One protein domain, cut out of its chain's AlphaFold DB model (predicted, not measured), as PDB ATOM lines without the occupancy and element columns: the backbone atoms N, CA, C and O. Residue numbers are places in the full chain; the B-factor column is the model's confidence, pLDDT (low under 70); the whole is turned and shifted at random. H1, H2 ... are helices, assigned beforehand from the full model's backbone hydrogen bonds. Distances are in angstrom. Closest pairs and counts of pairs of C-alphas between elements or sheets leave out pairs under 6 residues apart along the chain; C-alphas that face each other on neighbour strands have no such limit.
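AT A GLANCE: This is residues 12 to 151 of the 248 residues of an uncharacterized protein of Methylobacterium sp. (strain 4-46) (UniProt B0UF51). What does the model look like at first sight? It is an elongated, loosely strung row of parts: H1 stands at one end, H2 and H3 cross next to it, and short H5 lies near the middle across H4. A long winding stretch without a named element, residues 77 to 144, runs out to the other end at Gly 81 and folds back to H5. What is it made of? The printed part has 140 residues with five named helices, H1 to H5 in order along the chain, and no named strand; the class is all helix, though only 57 residues are in named elements, under half. How compact is it? It is only just compact, close to loose, with a radius of gyration of the C-alphas of 17.0 A and spans of 53 by 34 by 22 A.

HOW THE PARTS SIT: What stands near the first helix? H1, residues 12 to 27, is close to but not clearly touching H2, residues 34 to 41; their closest C-alphas, of Arg 21 and Leu 41, are 7.7 A apart. H1 is also close to but not clearly touching H3, residues 50 to 60, where the closest C-alphas, of Leu 24 and Pro 50, are 6.3 A apart. How do H2 and H3 meet? They touch about perpendicular at 89 degrees, with the C-alphas of Ala 40 and Ala 53 closest at 5.2 A. What does the last helix touch? H5, residues 145 to 151, touches H3 at a shallow tilt of 32 degrees, only just short of steep, the same way, with the C-alphas of Trp 58 and Ala 146 closest at 5.5 A. H5 also touches H4, residues 62 to 76, about perpendicular at 85 degrees, with the C-alphas of Asp 66 and Ala 150 closest at 4.7 A. What do the backbones show? In H1, H2, H3, H4 and H5 every O i to N i+4 pair is within hydrogen-bond range.

IN THESE COORDINATES: Where does the first helix run? H1 begins at C-alpha 12, (5.203, 33.649, 67.363), and is 22.9 A long from first to last C-alpha. How long are the others? H2 is 10.6 A, H3 15.3 A, H4 21.0 A and H5 10.0 A. Where does the last one end? H5 ends at C-alpha 151, (12.194, 13.309, 40.344).

THE WHOLE: How large is it? The two C-alphas farthest apart, of Trp 12 and Gly 81, are 56.5 A apart. How are the helices linked? The link from H4 to H5, 68 residues, is long, and that from H3 to H4, 1 residue, is tight. Is anything cut or uncertain? The printed part has no cut, its mean pLDDT is 96.2, and no printed residue is under 70.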
ATOM      1  N   TRP A  12       4.922  33.126  68.704       94.25
ATOM      2  CA  TRP A  12       5.203  33.649  67.363       94.25
ATOM      3  C   TRP A  12       4.775  32.677  66.254       94.25
ATOM      4  O   TRP A  12       4.185  33.074  65.244       94.25
ATOM      5  N   ARG A  13       5.057  31.381  66.428       94.44
ATOM      6  CA  ARG A  13       4.683  30.349  65.454       94.44
ATOM      7  C   ARG A  13       3.172  30.158  65.392       94.44
ATOM      8  O   ARG A  13       2.648  29.941  64.301       94.44
ATOM      9  N   GLU A  14       2.476  30.240  66.520       95.38
ATOM     10  CA  GLU A  14       1.015  30.179  66.578       95.38
ATOM     11  C   GLU A  14       0.377  31.364  65.855       95.38
ATOM     12  O   GLU A  14      -0.433  31.138  64.956       95.38
ATOM     13  N   ALA A  15       0.816  32.593  66.141       96.12
ATOM     14  CA  ALA A  15       0.343  33.794  65.452       96.12
ATOM     15  C   ALA A  15       0.577  33.707  63.933       96.12
ATOM     16  O   ALA A  15      -0.330  33.930  63.127       96.12
ATOM     17  N   ARG A  16       1.776  33.276  63.515       96.56
ATOM     18  CA  ARG A  16       2.098  33.052  62.097       96.56
ATOM     19  C   ARG A  16       1.214  31.978  61.456       96.56
ATOM     20  O   ARG A  16       0.797  32.122  60.300       96.56
ATOM     21  N   ASN A  17       0.943  30.892  62.174       97.62
ATOM     22  CA  ASN A  17       0.083  29.818  61.692       97.62
ATOM     23  C   ASN A  17      -1.377  30.260  61.601       97.62
ATOM     24  O   ASN A  17      -2.028  29.868  60.641       97.62
ATOM     25  N   ALA A  18      -1.877  31.088  62.519       97.56
ATOM     26  CA  ALA A  18      -3.228  31.643  62.447       97.56
ATOM     27  C   ALA A  18      -3.425  32.452  61.154       97.56
ATOM     28  O   ALA A  18      -4.338  32.170  60.380       97.56
ATOM     29  N   VAL A  19      -2.487  33.356  60.839       98.00
ATOM     30  CA  VAL A  19      -2.505  34.122  59.578       98.00
ATOM     31  C   VAL A  19      -2.438  33.200  58.357       98.00
ATOM     32  O   VAL A  19      -3.144  33.407  57.369       98.00
ATOM     33  N   SER A  20      -1.595  32.166  58.404       98.00
ATOM     34  CA  SER A  20      -1.440  31.229  57.285       98.00
ATOM     35  C   SER A  20      -2.676  30.344  57.086       98.00
ATOM     36  O   SER A  20      -3.045  30.091  55.942       98.00
ATOM     37  N   ARG A  21      -3.338  29.915  58.171       97.69
ATOM     38  CA  ARG A  21      -4.605  29.166  58.129       97.69
ATOM     39  C   ARG A  21      -5.716  30.009  57.519       97.69
ATOM     40  O   ARG A  21      -6.304  29.565  56.544       97.69
ATOM     41  N   ALA A  22      -5.901  31.243  57.989       97.81
ATOM     42  CA  ALA A  22      -6.919  32.143  57.445       97.81
ATOM     43  C   ALA A  22      -6.726  32.390  55.934       97.81
ATOM     44  O   ALA A  22      -7.681  32.379  55.159       97.81
ATOM     45  N   ARG A  23      -5.471  32.557  55.483       98.06
ATOM     46  CA  ARG A  23      -5.145  32.678  54.049       98.06
ATOM     47  C   ARG A  23      -5.443  31.401  53.268       98.06
ATOM     48  O   ARG A  23      -5.973  31.488  52.163       98.06
ATOM     49  N   LEU A  24      -5.093  30.241  53.827       97.94
ATOM     50  CA  LEU A  24      -5.368  28.953  53.202       97.94
ATOM     51  C   LEU A  24      -6.877  28.753  53.052       97.94
ATOM     52  O   LEU A  24      -7.322  28.513  51.938       97.94
ATOM     53  N   GLU A  25      -7.637  28.910  54.136       96.94
ATOM     54  CA  GLU A  25      -9.097  28.761  54.185       96.94
ATOM     55  C   GLU A  25      -9.790  29.656  53.159       96.94
ATOM     56  O   GLU A  25     -10.564  29.160  52.345       96.94
ATOM     57  N   LYS A  26      -9.420  30.942  53.100       97.25
ATOM     58  CA  LYS A  26      -9.954  31.882  52.104       97.25
ATOM     59  C   LYS A  26      -9.684  31.452  50.655       97.25
ATOM     60  O   LYS A  26     -10.455  31.783  49.762       97.25
ATOM     61  N   ALA A  27      -8.573  30.762  50.401       96.69
ATOM     62  CA  ALA A  27      -8.153  30.356  49.062       96.69
ATOM     63  C   ALA A  27      -8.572  28.922  48.684       96.69
ATOM     64  O   ALA A  27      -8.318  28.499  47.547       96.69
ATOM     65  N   LEU A  28      -9.156  28.152  49.610       96.06
ATOM     66  CA  LEU A  28      -9.564  26.777  49.343       96.06
ATOM     67  C   LEU A  28     -10.744  26.751  48.358       96.06
ATOM     68  O   LEU A  28     -11.734  27.450  48.555       96.06
ATOM     69  N   PRO A  29     -10.672  25.945  47.286       94.56
ATOM     70  CA  PRO A  29     -11.855  25.647  46.484       94.56
ATOM     71  C   PRO A  29     -12.842  24.772  47.268       94.56
ATOM     72  O   PRO A  29     -12.437  24.058  48.184       94.56
ATOM     73  N   ALA A  30     -14.105  24.747  46.826       92.44
ATOM     74  CA  ALA A  30     -15.153  23.901  47.409       92.44
ATOM     75  C   ALA A  30     -14.750  22.416  47.488       92.44
ATOM     76  O   ALA A  30     -15.004  21.745  48.483       92.44
ATOM     77  N   ILE A  31     -14.060  21.917  46.456       93.81
ATOM     78  CA  ILE A  31     -13.501  20.563  46.421       93.81
ATOM     79  C   ILE A  31     -11.988  20.653  46.608       93.81
ATOM     80  O   ILE A  31     -11.276  21.154  45.736       93.81
ATOM     81  N   PHE A  32     -11.464  20.133  47.717       96.12
ATOM     82  CA  PHE A  32     -10.023  20.020  47.945       96.12
ATOM     83  C   PHE A  32      -9.681  18.689  48.631       96.12
ATOM     84  O   PHE A  32     -10.415  18.282  49.531       96.12
ATOM     85  N   PRO A  33      -8.586  17.988  48.260       96.12
ATOM     86  CA  PRO A  33      -8.297  16.663  48.808       96.12
ATOM     87  C   PRO A  33      -8.167  16.671  50.345       96.12
ATOM     88  O   PRO A  33      -7.221  17.274  50.870       96.12
ATOM     89  N   PRO A  34      -9.027  15.944  51.090       96.25
ATOM     90  CA  PRO A  34      -9.041  16.007  52.556       96.25
ATOM     91  C   PRO A  34      -7.715  15.586  53.196       96.25
ATOM     92  O   PRO A  34      -7.253  16.194  54.160       96.25
ATOM     93  N   LEU A  35      -7.040  14.582  52.624       97.06
ATOM     94  CA  LEU A  35      -5.735  14.118  53.109       97.06
ATOM     95  C   LEU A  35      -4.625  15.162  52.922       97.06
ATOM     96  O   LEU A  35      -3.700  15.225  53.734       97.06
ATOM     97  N   VAL A  36      -4.713  15.987  51.873       98.19
ATOM     98  CA  VAL A  36      -3.768  17.087  51.638       98.19
ATOM     99  C   VAL A  36      -4.008  18.191  52.661       98.19
ATOM    100  O   VAL A  36      -3.050  18.657  53.276       98.19
ATOM    101  N   LEU A  37      -5.271  18.560  52.898       98.00
ATOM    102  CA  LEU A  37      -5.623  19.573  53.893       98.00
ATOM    103  C   LEU A  37      -5.221  19.142  55.307       98.00
ATOM    104  O   LEU A  37      -4.527  19.883  56.000       98.00
ATOM    105  N   ARG A  38      -5.565  17.910  55.705       98.25
ATOM    106  CA  ARG A  38      -5.176  17.343  57.004       98.25
ATOM    107  C   ARG A  38      -3.662  17.384  57.201       98.25
ATOM    108  O   ARG A  38      -3.195  17.799  58.257       98.25
ATOM    109  N   HIS A  39      -2.894  16.989  56.184       98.38
ATOM    110  CA  HIS A  39      -1.436  17.059  56.237       98.38
ATOM    111  C   HIS A  39      -0.926  18.499  56.374       98.38
ATOM    112  O   HIS A  39      -0.003  18.746  57.146       98.38
ATOM    113  N   ALA A  40      -1.497  19.445  55.624       98.25
ATOM    114  CA  ALA A  40      -1.103  20.850  55.664       98.25
ATOM    115  C   ALA A  40      -1.343  21.472  57.049       98.25
ATOM    116  O   ALA A  40      -0.452  22.124  57.593       98.25
ATOM    117  N   LEU A  41      -2.507  21.209  57.652       97.50
ATOM    118  CA  LEU A  41      -2.879  21.716  58.976       97.50
ATOM    119  C   LEU A  41      -2.090  21.065  60.121       97.50
ATOM    120  O   LEU A  41      -1.980  21.670  61.188       97.50
ATOM    121  N   SER A  42      -1.522  19.875  59.894       97.06
ATOM    122  CA  SER A  42      -0.653  19.178  60.849       97.06
ATOM    123  C   SER A  42       0.829  19.564  60.725       97.06
ATOM    124  O   SER A  42       1.675  18.971  61.396       97.06
ATOM    125  N   ARG A  43       1.195  20.483  59.821       96.94
ATOM    126  CA  ARG A  43       2.586  20.937  59.691       96.94
ATOM    127  C   ARG A  43       2.954  21.895  60.827       96.94
ATOM    128  O   ARG A  43       2.121  22.703  61.222       96.94
ATOM    129  N   PRO A  44       4.225  21.897  61.282       95.44
ATOM    130  CA  PRO A  44       4.705  22.902  62.236       95.44
ATOM    131  C   PRO A  44       4.494  24.344  61.753       95.44
ATOM    132  O   PRO A  44       4.188  25.221  62.557       95.44
ATOM    133  N   PHE A  45       4.633  24.566  60.443       96.81
ATOM    134  CA  PHE A  45       4.254  25.799  59.762       96.81
ATOM    135  C   PHE A  45       3.209  25.480  58.698       96.81
ATOM    136  O   PHE A  45       3.488  24.701  57.782       96.81
ATOM    137  N   VAL A  46       2.019  26.063  58.835       97.81
ATOM    138  CA  VAL A  46       0.897  25.815  57.925       97.81
ATOM    139  C   VAL A  46       1.197  26.453  56.562       97.81
ATOM    140  O   VAL A  46       1.494  27.647  56.504       97.81
ATOM    141  N   PRO A  47       1.126  25.696  55.453       97.94
ATOM    142  CA  PRO A  47       1.239  26.260  54.113       97.94
ATOM    143  C   PRO A  47       0.112  27.278  53.857       97.94
ATOM    144  O   PRO A  47      -1.054  26.912  53.987       97.94
ATOM    145  N   PRO A  48       0.412  28.525  53.453       97.88
ATOM    146  CA  PRO A  48      -0.599  29.583  53.368       97.88
ATOM    147  C   PRO A  48      -1.467  29.529  52.102       97.88
ATOM    148  O   PRO A  48      -2.358  30.356  51.946       97.88
ATOM    149  N   THR A  49      -1.191  28.618  51.160       98.19
ATOM    150  CA  THR A  49      -1.939  28.506  49.896       98.19
ATOM    151  C   THR A  49      -2.210  27.045  49.528       98.19
ATOM    152  O   THR A  49      -1.400  26.171  49.865       98.19
ATOM    153  N   PRO A  50      -3.286  26.749  48.769       97.56
ATOM    154  CA  PRO A  50      -3.602  25.382  48.348       97.56
ATOM    155  C   PRO A  50      -2.477  24.722  47.540       97.56
ATOM    156  O   PRO A  50      -2.195  23.537  47.708       97.56
ATOM    157  N   ARG A  51      -1.772  25.498  46.703       96.94
ATOM    158  CA  ARG A  51      -0.597  25.012  45.965       96.94
ATOM    159  C   ARG A  51       0.504  24.544  46.917       96.94
ATOM    160  O   ARG A  51       1.018  23.440  46.757       96.94
ATOM    161  N   LEU A  52       0.853  25.360  47.909       98.06
ATOM    162  CA  LEU A  52       1.887  25.003  48.880       98.06
ATOM    163  C   LEU A  52       1.447  23.840  49.781       98.06
ATOM    164  O   LEU A  52       2.284  23.032  50.176       98.06
ATOM    165  N   ALA A  53       0.146  23.701  50.057       98.50
ATOM    166  CA  ALA A  53      -0.405  22.536  50.746       98.50
ATOM    167  C   ALA A  53      -0.204  21.243  49.932       98.50
ATOM    168  O   ALA A  53       0.295  20.251  50.470       98.50
ATOM    169  N   VAL A  54      -0.504  21.270  48.627       98.31
ATOM    170  CA  VAL A  54      -0.249  20.151  47.699       98.31
ATOM    171  C   VAL A  54       1.243  19.813  47.633       98.31
ATOM    172  O   VAL A  54       1.613  18.645  47.757       98.31
ATOM    173  N   GLU A  55       2.115  20.814  47.477       98.00
ATOM    174  CA  GLU A  55       3.566  20.598  47.457       98.00
ATOM    175  C   GLU A  55       4.080  20.000  48.778       98.00
ATOM    176  O   GLU A  55       4.848  19.037  48.752       98.00
ATOM    177  N   SER A  56       3.639  20.524  49.929       98.25
ATOM    178  CA  SER A  56       3.999  19.996  51.253       98.25
ATOM    179  C   SER A  56       3.589  18.535  51.392       98.25
ATOM    180  O   SER A  56       4.395  17.710  51.827       98.25
ATOM    181  N   TYR A  57       2.359  18.205  50.988       98.62
ATOM    182  CA  TYR A  57       1.854  16.842  51.040       98.62
ATOM    183  C   TYR A  57       2.741  15.890  50.244       98.62
ATOM    184  O   TYR A  57       3.192  14.888  50.797       98.62
ATOM    185  N   TRP A  58       3.062  16.198  48.985       98.44
ATOM    186  CA  TRP A  58       3.901  15.301  48.191       98.44
ATOM    187  C   TRP A  58       5.307  15.159  48.772       98.44
ATOM    188  O   TRP A  58       5.763  14.024  48.925       98.44
ATOM    189  N   ARG A  59       5.942  16.257  49.213       97.12
ATOM    190  CA  ARG A  59       7.257  16.217  49.887       97.12
ATOM    191  C   ARG A  59       7.254  15.325  51.134       97.12
ATOM    192  O   ARG A  59       8.251  14.669  51.414       97.12
ATOM    193  N   GLY A  60       6.138  15.266  51.862       96.81
ATOM    194  CA  GLY A  60       5.960  14.367  53.007       96.81
ATOM    195  C   GLY A  60       5.706  12.896  52.645       96.81
ATOM    196  O   GLY A  60       5.807  12.038  53.517       96.81
ATOM    197  N   HIS A  61       5.393  12.587  51.383       97.94
ATOM    198  CA  HIS A  61       4.960  11.262  50.926       97.94
ATOM    199  C   HIS A  61       5.735  10.791  49.684       97.94
ATOM    200  O   HIS A  61       5.145  10.339  48.702       97.94
ATOM    201  N   VAL A  62       7.069  10.848  49.730       98.06
ATOM    202  CA  VAL A  62       7.936  10.556  48.569       98.06
ATOM    203  C   VAL A  62       7.732   9.162  47.955       98.06
ATOM    204  O   VAL A  62       7.735   9.032  46.738       98.06
ATOM    205  N   ILE A  63       7.442   8.126  48.756       98.31
ATOM    206  CA  ILE A  63       7.133   6.776  48.233       98.31
ATOM    207  C   ILE A  63       5.821   6.775  47.434       98.31
ATOM    208  O   ILE A  63       5.701   6.086  46.423       98.31
ATOM    209  N   ARG A  64       4.816   7.537  47.882       98.50
ATOM    210  CA  ARG A  64       3.549   7.680  47.150       98.50
ATOM    211  C   ARG A  64       3.769   8.482  45.867       98.50
ATOM    212  O   ARG A  64       3.193   8.127  44.846       98.50
ATOM    213  N   ALA A  65       4.617   9.510  45.922       98.69
ATOM    214  CA  ALA A  65       5.010  10.297  44.759       98.69
ATOM    215  C   ALA A  65       5.706   9.433  43.693       98.69
ATOM    216  O   ALA A  65       5.292   9.483  42.541       98.69
ATOM    217  N   ASP A  66       6.678   8.591  44.077       98.62
ATOM    218  CA  ASP A  66       7.333   7.618  43.180       98.62
ATOM    219  C   ASP A  66       6.312   6.725  42.469       98.62
ATOM    220  O   ASP A  66       6.289   6.641  41.241       98.62
ATOM    221  N   ARG A  67       5.440   6.075  43.249       98.62
ATOM    222  CA  ARG A  67       4.434   5.149  42.715       98.62
ATOM    223  C   ARG A  67       3.501   5.843  41.734       98.62
ATOM    224  O   ARG A  67       3.250   5.308  40.660       98.62
ATOM    225  N   LEU A  68       3.014   7.030  42.094       98.69
ATOM    226  CA  LEU A  68       2.124   7.798  41.236       98.69
ATOM    227  C   LEU A  68       2.836   8.258  39.961       98.69
ATOM    228  O   LEU A  68       2.288   8.083  38.881       98.69
ATOM    229  N   ALA A  69       4.050   8.802  40.057       98.69
ATOM    230  CA  ALA A  69       4.795   9.271  38.891       98.69
ATOM    231  C   ALA A  69       5.055   8.136  37.888       98.69
ATOM    232  O   ALA A  69       4.848   8.326  36.691       98.69
ATOM    233  N   ARG A  70       5.424   6.940  38.367       98.44
ATOM    234  CA  ARG A  70       5.597   5.758  37.505       98.44
ATOM    235  C   ARG A  70       4.279   5.258  36.915       98.44
ATOM    236  O   ARG A  70       4.256   4.882  35.750       98.44
ATOM    237  N   ALA A  71       3.181   5.293  37.670       98.62
ATOM    238  CA  ALA A  71       1.861   4.946  37.140       98.62
ATOM    239  C   ALA A  71       1.398   5.936  36.055       98.62
ATOM    240  O   ALA A  71       0.864   5.528  35.029       98.62
ATOM    241  N   LEU A  72       1.647   7.235  36.244       98.69
ATOM    242  CA  LEU A  72       1.360   8.261  35.240       98.69
ATOM    243  C   LEU A  72       2.234   8.093  33.991       98.69
ATOM    244  O   LEU A  72       1.727   8.221  32.883       98.69
ATOM    245  N   ALA A  73       3.517   7.760  34.156       98.38
ATOM    246  CA  ALA A  73       4.399   7.440  33.036       98.38
ATOM    247  C   ALA A  73       3.897   6.212  32.258       98.38
ATOM    248  O   ALA A  73       3.829   6.252  31.035       98.38
ATOM    249  N   ALA A  74       3.467   5.157  32.958       98.12
ATOM    250  CA  ALA A  74       2.876   3.975  32.331       98.12
ATOM    251  C   ALA A  74       1.614   4.315  31.522       98.12
ATOM    252  O   ALA A  74       1.450   3.794  30.425       98.12
ATOM    253  N   ARG A  75       0.772   5.235  32.013       98.06
ATOM    254  CA  ARG A  75      -0.403   5.729  31.271       98.06
ATOM    255  C   ARG A  75      -0.047   6.507  30.004       98.06
ATOM    256  O   ARG A  75      -0.817   6.467  29.056       98.06
ATOM    257  N   SER A  76       1.072   7.232  29.987       97.31
ATOM    258  CA  SER A  76       1.536   7.925  28.773       97.31
ATOM    259  C   SER A  76       2.183   6.988  27.764       97.31
ATOM    260  O   SER A  76       2.254   7.328  26.588       97.31
ATOM    261  N   GLY A  77       2.679   5.843  28.230       96.12
ATOM    262  CA  GLY A  77       3.437   4.914  27.412       96.12
ATOM    263  C   GLY A  77       4.827   5.433  27.048       96.12
ATOM    264  O   GLY A  77       5.270   6.511  27.452       96.12
ATOM    265  N   HIS A  78       5.536   4.597  26.305       96.00
ATOM    266  CA  HIS A  78       6.798   4.951  25.674       96.00
ATOM    267  C   HIS A  78       6.499   5.767  24.404       96.00
ATOM    268  O   HIS A  78       5.689   5.306  23.600       96.00
ATOM    269  N   PRO A  79       7.077   6.970  24.229       96.06
ATOM    270  CA  PRO A  79       6.847   7.751  23.016       96.06
ATOM    271  C   PRO A  79       7.372   7.024  21.779       96.06
ATOM    272  O   PRO A  79       8.449   6.433  21.817       96.06
ATOM    273  N   GLU A  80       6.612   7.076  20.691       95.31
ATOM    274  CA  GLU A  80       7.009   6.484  19.416       95.31
ATOM    275  C   GLU A  80       8.331   7.084  18.923       95.31
ATOM    276  O   GLU A  80       8.537   8.295  19.002       95.31
ATOM    277  N   GLY A  81       9.249   6.230  18.465       95.12
ATOM    278  CA  GLY A  81      10.573   6.639  17.981       95.12
ATOM    279  C   GLY A  81      11.550   7.122  19.062       95.12
ATOM    280  O   GLY A  81      12.688   7.460  18.740       95.12
ATOM    281  N   TRP A  82      11.157   7.151  20.340       97.00
ATOM    282  CA  TRP A  82      12.068   7.523  21.419       97.00
ATOM    283  C   TRP A  82      12.968   6.352  21.816       97.00
ATOM    284  O   TRP A  82      12.514   5.226  21.986       97.00
ATOM    285  N   THR A  83      14.247   6.621  22.055       95.62
ATOM    286  CA  THR A  83      15.181   5.652  22.642       95.62
ATOM    287  C   THR A  83      15.959   6.302  23.777       95.62
ATOM    288  O   THR A  83      16.188   7.515  23.783       95.62
ATOM    289  N   TRP A  84      16.368   5.507  24.771       95.94
ATOM    290  CA  TRP A  84      17.153   6.054  25.870       95.94
ATOM    291  C   TRP A  84      18.592   6.316  25.421       95.94
ATOM    292  O   TRP A  84      19.403   5.400  25.275       95.94
ATOM    293  N   ARG A  85      18.911   7.599  25.254       94.25
ATOM    294  CA  ARG A  85      20.236   8.101  24.887       94.25
ATOM    295  C   ARG A  85      20.809   9.030  25.958       94.25
ATOM    296  O   ARG A  85      20.077   9.594  26.775       94.25
ATOM    297  N   LEU A  86      22.131   9.165  25.956       95.06
ATOM    298  CA  LEU A  86      22.871  10.100  26.804       95.06
ATOM    299  C   LEU A  86      23.468  11.190  25.924       95.06
ATOM    300  O   LEU A  86      23.858  10.916  24.791       95.06
ATOM    301  N   GLY A  87      23.562  12.403  26.453       93.00
ATOM    302  CA  GLY A  87      24.033  13.540  25.679       93.00
ATOM    303  C   GLY A  87      24.077  14.826  26.492       93.00
ATOM    304  O   GLY A  87      23.746  14.840  27.681       93.00
ATOM    305  N   LYS A  88      24.530  15.899  25.844       90.31
ATOM    306  CA  LYS A  88      24.541  17.262  26.405       90.31
ATOM    307  C   LYS A  88      23.379  18.109  25.879       90.31
ATOM    308  O   LYS A  88      23.194  19.231  26.337       90.31
ATOM    309  N   GLU A  89      22.632  17.580  24.917       91.44
ATOM    310  CA  GLU A  89      21.475  18.214  24.305       91.44
ATOM    311  C   GLU A  89      20.336  18.401  25.314       91.44
ATOM    312  O   GLU A  89      20.218  17.680  26.310       91.44
ATOM    313  N   GLU A  90      19.475  19.383  25.051       88.25
ATOM    314  CA  GLU A  90      18.367  19.716  25.939       88.25
ATOM    315  C   GLU A  90      17.432  18.517  26.163       88.25
ATOM    316  O   GLU A  90      16.990  17.847  25.230       88.25
ATOM    317  N   GLY A  91      17.133  18.246  27.435       86.00
ATOM    318  CA  GLY A  91      16.283  17.131  27.850       86.00
ATOM    319  C   GLY A  91      17.021  15.809  28.062       86.00
ATOM    320  O   GLY A  91      16.489  14.947  28.765       86.00
ATOM    321  N   LEU A  92      18.254  15.666  27.560       92.31
ATOM    322  CA  LEU A  92      19.066  14.471  27.774       92.31
ATOM    323  C   LEU A  92      19.809  14.480  29.107       92.31
ATOM    324  O   LEU A  92      20.191  15.511  29.661       92.31
ATOM    325  N   GLY A  93      20.036  13.275  29.628       90.88
ATOM    326  CA  GLY A  93      20.902  13.070  30.777       90.88
ATOM    327  C   GLY A  93      22.368  13.009  30.354       90.88
ATOM    328  O   GLY A  93      22.736  12.192  29.514       90.88
ATOM    329  N   ALA A  94      23.225  13.781  31.026       92.06
ATOM    330  CA  ALA A  94      24.679  13.708  30.840       92.06
ATOM    331  C   ALA A  94      25.284  12.353  31.269       92.06
ATOM    332  O   ALA A  94      26.416  12.028  30.924       92.06
ATOM    333  N   SER A  95      24.553  11.560  32.060       94.44
ATOM    334  CA  SER A  95      24.943  10.200  32.442       94.44
ATOM    335  C   SER A  95      23.718   9.340  32.742       94.44
ATOM    336  O   SER A  95      22.655   9.863  33.084       94.44
ATOM    337  N   PHE A  96      23.904   8.018  32.741       94.69
ATOM    338  CA  PHE A  96      22.884   7.046  33.148       94.69
ATOM    339  C   PHE A  96      22.469   7.153  34.626       94.69
ATOM    340  O   PHE A  96      21.621   6.397  35.085       94.69
ATOM    341  N   ARG A  97      23.073   8.049  35.419       94.75
ATOM    342  CA  ARG A  97      22.622   8.305  36.795       94.75
ATOM    343  C   ARG A  97      21.345   9.136  36.828       94.75
ATOM    344  O   ARG A  97      20.622   9.071  37.818       94.75
ATOM    345  N   LEU A  98      21.051   9.885  35.767       95.06
ATOM    346  CA  LEU A  98      19.790  10.603  35.635       95.06
ATOM    347  C   LEU A  98      18.717   9.676  35.045       95.06
ATOM    348  O   LEU A  98      19.002   8.980  34.069       95.06
ATOM    349  N   PRO A  99      17.491   9.668  35.601       95.56
ATOM    350  CA  PRO A  99      16.388   8.923  35.012       95.56
ATOM    351  C   PRO A  99      16.081   9.440  33.599       95.56
ATOM    352  O   PRO A  99      16.086  10.659  33.398       95.56
ATOM    353  N   PRO A 100      15.746   8.561  32.638       94.94
ATOM    354  CA  PRO A 100      15.245   8.999  31.342       94.94
ATOM    355  C   PRO A 100      13.947   9.801  31.501       94.94
ATOM    356  O   PRO A 100      13.048   9.414  32.254       94.94
ATOM    357  N   ALA A 101      13.841  10.914  30.778       95.12
ATOM    358  CA  ALA A 101      12.706  11.832  30.834       95.12
ATOM    359  C   ALA A 101      12.338  12.320  29.419       95.12
ATOM    360  O   ALA A 101      12.595  13.481  29.100       95.12
ATOM    361  N   PRO A 102      11.736  11.461  28.575       96.88
ATOM    362  CA  PRO A 102      11.514  11.739  27.156       96.88
ATOM    363  C   PRO A 102      10.788  13.061  26.916       96.88
ATOM    364  O   PRO A 102      11.167  13.840  26.058       96.88
ATOM    365  N   PHE A 103       9.775  13.370  27.728       97.19
ATOM    366  CA  PHE A 103       8.966  14.583  27.572       97.19
ATOM    367  C   PHE A 103       9.686  15.885  27.966       97.19
ATOM    368  O   PHE A 103       9.062  16.948  27.950       97.19
ATOM    369  N   ARG A 104      10.966  15.816  28.349       95.25
ATOM    370  CA  ARG A 104      11.855  16.981  28.447       95.25
ATOM    371  C   ARG A 104      12.640  17.238  27.168       95.25
ATOM    372  O   ARG A 104      13.146  18.343  27.017       95.25
ATOM    373  N   GLU A 105      12.774  16.247  26.295       95.75
ATOM    374  CA  GLU A 105      13.400  16.432  24.990       95.75
ATOM    375  C   GLU A 105      12.422  17.178  24.071       95.75
ATOM    376  O   GLU A 105      11.258  16.768  23.974       95.75
ATOM    377  N   PRO A 106      12.862  18.238  23.367       95.12
ATOM    378  CA  PRO A 106      11.986  19.028  22.503       95.12
ATOM    379  C   PRO A 106      11.198  18.197  21.481       95.12
ATOM    380  O   PRO A 106      10.011  18.443  21.291       95.12
ATOM    381  N   ALA A 107      11.821  17.165  20.898       95.38
ATOM    382  CA  ALA A 107      11.206  16.289  19.895       95.38
ATOM    383  C   ALA A 107       9.989  15.497  20.409       95.38
ATOM    384  O   ALA A 107       9.129  15.110  19.623       95.38
ATOM    385  N   PHE A 108       9.896  15.269  21.722       97.00
ATOM    386  CA  PHE A 108       8.818  14.485  22.332       97.00
ATOM    387  C   PHE A 108       7.968  15.314  23.301       97.00
ATOM    388  O   PHE A 108       7.022  14.795  23.896       97.00
ATOM    389  N   ALA A 109       8.290  16.594  23.494       95.88
ATOM    390  CA  ALA A 109       7.604  17.460  24.436       95.88
ATOM    391  C   ALA A 109       6.112  17.603  24.087       95.88
ATOM    392  O   ALA A 109       5.725  17.869  22.955       95.88
ATOM    393  N   ARG A 110       5.249  17.498  25.104       95.81
ATOM    394  CA  ARG A 110       3.789  17.687  24.964       95.81
ATOM    395  C   ARG A 110       3.346  19.151  25.104       95.81
ATOM    396  O   ARG A 110       2.155  19.447  25.060       95.81
ATOM    397  N   GLY A 111       4.292  20.064  25.324       93.38
ATOM    398  CA  GLY A 111       4.021  21.479  25.556       93.38
ATOM    399  C   GLY A 111       3.379  21.777  26.915       93.38
ATOM    400  O   GLY A 111       3.338  20.948  27.829       93.38
ATOM    401  N   ARG A 112       2.903  23.017  27.074       93.44
ATOM    402  CA  ARG A 112       2.296  23.470  28.331       93.44
ATOM    403  C   ARG A 112       0.979  22.740  28.616       93.44
ATOM    404  O   ARG A 112       0.290  22.294  27.706       93.44
ATOM    405  N   GLY A 113       0.619  22.626  29.893       96.62
ATOM    406  CA  GLY A 113      -0.533  21.830  30.329       96.62
ATOM    407  C   GLY A 113      -0.216  20.354  30.549       96.62
ATOM    408  O   GLY A 113      -1.035  19.656  31.139       96.62
ATOM    409  N   HIS A 114       0.976  19.890  30.171       98.19
ATOM    410  CA  HIS A 114       1.422  18.510  30.343       98.19
ATOM    411  C   HIS A 114       2.679  18.437  31.204       98.19
ATOM    412  O   HIS A 114       3.494  19.358  31.249       98.19
ATOM    413  N   CYS A 115       2.837  17.336  31.932       98.12
ATOM    414  CA  CYS A 115       3.991  17.142  32.790       98.12
ATOM    415  C   CYS A 115       5.195  16.661  31.978       98.12
ATOM    416  O   CYS A 115       5.151  15.569  31.424       98.12
ATOM    417  N   CYS A 116       6.313  17.385  32.008       96.81
ATOM    418  CA  CYS A 116       7.541  16.976  31.311       96.81
ATOM    419  C   CYS A 116       8.243  15.746  31.925       96.81
ATOM    420  O   CYS A 116       9.202  15.232  31.363       96.81
ATOM    421  N   ILE A 117       7.789  15.263  33.089       97.00
ATOM    422  CA  ILE A 117       8.263  14.000  33.671       97.00
ATOM    423  C   ILE A 117       7.441  12.833  33.155       97.00
ATOM    424  O   ILE A 117       8.007  11.869  32.674       97.00
ATOM    425  N   CYS A 118       6.116  12.887  33.306       98.06
ATOM    426  CA  CYS A 118       5.272  11.721  33.067       98.06
ATOM    427  C   CYS A 118       4.466  11.789  31.767       98.06
ATOM    428  O   CYS A 118       3.854  10.792  31.425       98.06
ATOM    429  N   GLY A 119       4.411  12.930  31.076       97.56
ATOM    430  CA  GLY A 119       3.623  13.167  29.856       97.56
ATOM    431  C   GLY A 119       2.141  13.479  30.084       97.56
ATOM    432  O   GLY A 119       1.483  13.999  29.191       97.56
ATOM    433  N   GLN A 120       1.607  13.208  31.279       98.19
ATOM    434  CA  GLN A 120       0.177  13.357  31.565       98.19
ATOM    435  C   GLN A 120      -0.241  14.826  31.782       98.19
ATOM    436  O   GLN A 120       0.577  15.628  32.254       98.19
ATOM    437  N   PRO A 121      -1.516  15.178  31.526       98.00
ATOM    438  CA  PRO A 121      -2.046  16.513  31.782       98.00
ATOM    439  C   PRO A 121      -1.925  16.957  33.243       98.00
ATOM    440  O   PRO A 121      -2.092  16.163  34.172       98.00
ATOM    441  N   VAL A 122      -1.639  18.239  33.463       97.94
ATOM    442  CA  VAL A 122      -1.469  18.858  34.782       97.94
ATOM    443  C   VAL A 122      -2.658  19.755  35.081       97.94
ATOM    444  O   VAL A 122      -2.946  20.679  34.331       97.94
ATOM    445  N   PHE A 123      -3.303  19.542  36.221       96.88
ATOM    446  CA  PHE A 123      -4.481  20.299  36.634       96.88
ATOM    447  C   PHE A 123      -4.138  21.333  37.712       96.88
ATOM    448  O   PHE A 123      -2.966  21.595  38.028       96.88
ATOM    449  N   ARG A 124      -5.170  21.977  38.266       95.00
ATOM    450  CA  ARG A 124      -5.035  23.038  39.271       95.00
ATOM    451  C   ARG A 124      -4.101  22.601  40.408       95.00
ATOM    452  O   ARG A 124      -4.066  21.443  40.821       95.00
ATOM    453  N   PHE A 125      -3.276  23.542  40.866       95.38
ATOM    454  CA  PHE A 125      -2.260  23.330  41.908       95.38
ATOM    455  C   PHE A 125      -1.183  22.273  41.594       95.38
ATOM    456  O   PHE A 125      -0.475  21.838  42.499       95.38
ATOM    457  N   GLY A 126      -1.023  21.873  40.327       95.69
ATOM    458  CA  GLY A 126      -0.078  20.820  39.948       95.69
ATOM    459  C   GLY A 126      -0.594  19.416  40.273       95.69
ATOM    460  O   GLY A 126       0.211  18.502  40.477       95.69
ATOM    461  N   TRP A 127      -1.916  19.246  40.378       97.12
ATOM    462  CA  TRP A 127      -2.550  17.954  40.615       97.12
ATOM    463  C   TRP A 127      -2.616  17.109  39.337       97.12
ATOM    464  O   TRP A 127      -2.528  17.625  38.227       97.12
ATOM    465  N   HIS A 128      -2.738  15.795  39.502       96.19
ATOM    466  CA  HIS A 128      -2.599  14.797  38.433       96.19
ATOM    467  C   HIS A 128      -3.933  14.322  37.835       96.19
ATOM    468  O   HIS A 128      -3.935  13.459  36.962       96.19
ATOM    469  N   ALA A 129      -5.051  14.859  38.320       95.25
ATOM    470  CA  ALA A 129      -6.404  14.552  37.866       95.25
ATOM    471  C   ALA A 129      -7.273  15.816  37.919       95.25
ATOM    472  O   ALA A 129      -6.996  16.712  38.728       95.25
ATOM    473  N   ASP A 130      -8.316  15.875  37.093       94.62
ATOM    474  CA  ASP A 130      -9.274  16.980  37.102       94.62
ATOM    475  C   ASP A 130     -10.276  16.828  38.251       94.62
ATOM    476  O   ASP A 130     -11.397  16.363  38.079       94.62
ATOM    477  N   LEU A 131      -9.856  17.197  39.459       93.00
ATOM    478  CA  LEU A 131     -10.743  17.168  40.625       93.00
ATOM    479  C   LEU A 131     -11.774  18.301  40.638       93.00
ATOM    480  O   LEU A 131     -12.657  18.299  41.489       93.00
ATOM    481  N   TRP A 132     -11.619  19.295  39.764       91.25
ATOM    482  CA  TRP A 132     -12.412  20.523  39.797       91.25
ATOM    483  C   TRP A 132     -13.365  20.648  38.610       91.25
ATOM    484  O   TRP A 132     -14.032  21.672  38.509       91.25
ATOM    485  N   GLY A 133     -13.422  19.641  37.732       88.38
ATOM    486  CA  GLY A 133     -14.298  19.635  36.562       88.38
ATOM    487  C   GLY A 133     -14.021  20.793  35.608       88.38
ATOM    488  O   GLY A 133     -14.940  21.298  34.973       88.38
ATOM    489  N   ALA A 134     -12.771  21.257  35.537       86.00
ATOM    490  CA  ALA A 134     -12.409  22.360  34.653       86.00
ATOM    491  C   ALA A 134     -12.447  21.947  33.172       86.00
ATOM    492  O   ALA A 134     -12.411  22.815  32.303       86.00
ATOM    493  N   GLY A 135     -12.440  20.641  32.875       89.44
ATOM    494  CA  GLY A 135     -12.482  20.087  31.521       89.44
ATOM    495  C   GLY A 135     -11.196  20.306  30.717       89.44
ATOM    496  O   GLY A 135     -11.022  19.712  29.656       89.44
ATOM    497  N   ALA A 136     -10.268  21.122  31.226       92.50
ATOM    498  CA  ALA A 136      -9.033  21.494  30.559       92.50
ATOM    499  C   ALA A 136      -7.822  21.465  31.516       92.50
ATOM    500  O   ALA A 136      -7.928  21.849  32.689       92.50
ATOM    501  N   PRO A 137      -6.634  21.063  31.028       95.81
ATOM    502  CA  PRO A 137      -5.392  21.160  31.788       95.81
ATOM    503  C   PRO A 137      -4.981  22.616  32.056       95.81
ATOM    504  O   PRO A 137      -5.312  23.548  31.322       95.81
ATOM    505  N   ASN A 138      -4.170  22.825  33.090       94.44
ATOM    506  CA  ASN A 138      -3.583  24.122  33.396       94.44
ATOM    507  C   ASN A 138      -2.458  24.461  32.407       94.44
ATOM    508  O   ASN A 138      -1.305  24.082  32.620       94.44
ATOM    509  N   ARG A 139      -2.768  25.270  31.388       94.50
ATOM    510  CA  ARG A 139      -1.825  25.747  30.355       94.50
ATOM    511  C   ARG A 139      -0.600  26.520  30.862       94.50
ATOM    512  O   ARG A 139       0.278  26.838  30.074       94.50
ATOM    513  N   ASN A 140      -0.522  26.856  32.148       94.00
ATOM    514  CA  ASN A 140       0.649  27.502  32.750       94.00
ATOM    515  C   ASN A 140       1.534  26.518  33.529       94.00
ATOM    516  O   ASN A 140       2.566  26.908  34.069       94.00
ATOM    517  N   ALA A 141       1.137  25.249  33.623       94.00
ATOM    518  CA  ALA A 141       1.881  24.224  34.332       94.00
ATOM    519  C   ALA A 141       2.635  23.307  33.361       94.00
ATOM    520  O   ALA A 141       2.111  22.921  32.320       94.00
ATOM    521  N   GLY A 142       3.858  22.929  33.742       95.69
ATOM    522  CA  GLY A 142       4.659  21.905  33.053       95.69
ATOM    523  C   GLY A 142       4.972  20.684  33.924       95.69
ATOM    524  O   GLY A 142       5.749  19.817  33.535       95.69
ATOM    525  N   TRP A 143       4.447  20.640  35.155       95.81
ATOM    526  CA  TRP A 143       4.858  19.665  36.165       95.81
ATOM    527  C   TRP A 143       3.741  19.357  37.157       95.81
ATOM    528  O   TRP A 143       3.136  20.273  37.717       95.81
ATOM    529  N   HIS A 144       3.544  18.076  37.476       98.44
ATOM    530  CA  HIS A 144       2.827  17.704  38.696       98.44
ATOM    531  C   HIS A 144       3.709  17.912  39.923       98.44
ATOM    532  O   HIS A 144       4.897  17.583  39.903       98.44
ATOM    533  N   ALA A 145       3.112  18.322  41.040       98.12
ATOM    534  CA  ALA A 145       3.817  18.374  42.322       98.12
ATOM    535  C   ALA A 145       4.327  16.983  42.762       98.12
ATOM    536  O   ALA A 145       5.431  16.861  43.303       98.12
ATOM    537  N   ALA A 146       3.559  15.924  42.471       98.56
ATOM    538  CA  ALA A 146       3.972  14.540  42.703       98.56
ATOM    539  C   ALA A 146       5.206  14.165  41.870       98.56
ATOM    540  O   ALA A 146       6.188  13.672  42.418       98.56
ATOM    541  N   CYS A 147       5.197  14.458  40.568       98.69
ATOM    542  CA  CYS A 147       6.290  14.115  39.660       98.69
ATOM    543  C   CYS A 147       7.578  14.890  39.967       98.69
ATOM    544  O   CYS A 147       8.656  14.311  39.903       98.69
ATOM    545  N   VAL A 148       7.487  16.161  40.381       98.25
ATOM    546  CA  VAL A 148       8.655  16.916  40.882       98.25
ATOM    547  C   VAL A 148       9.245  16.244  42.117       98.25
ATOM    548  O   VAL A 148      10.461  16.126  42.244       98.25
ATOM    549  N   THR A 149       8.390  15.798  43.038       98.62
ATOM    550  CA  THR A 149       8.850  15.129  44.256       98.62
ATOM    551  C   THR A 149       9.490  13.777  43.942       98.62
ATOM    552  O   THR A 149      10.550  13.477  44.486       98.62
ATOM    553  N   ALA A 150       8.897  12.990  43.039       98.69
ATOM    554  CA  ALA A 150       9.475  11.733  42.571       98.69
ATOM    555  C   ALA A 150      10.829  11.957  41.884       98.69
ATOM    556  O   ALA A 150      11.791  11.283  42.222       98.69
ATOM    557  N   TRP A 151      10.937  12.962  41.008       98.19
ATOM    558  CA  TRP A 151      12.194  13.309  40.344       98.19
ATOM    559  C   TRP A 151      13.308  13.629  41.344       98.19
ATOM    560  O   TRP A 151      14.401  13.081  41.241       98.19
TER     561      TRP A 151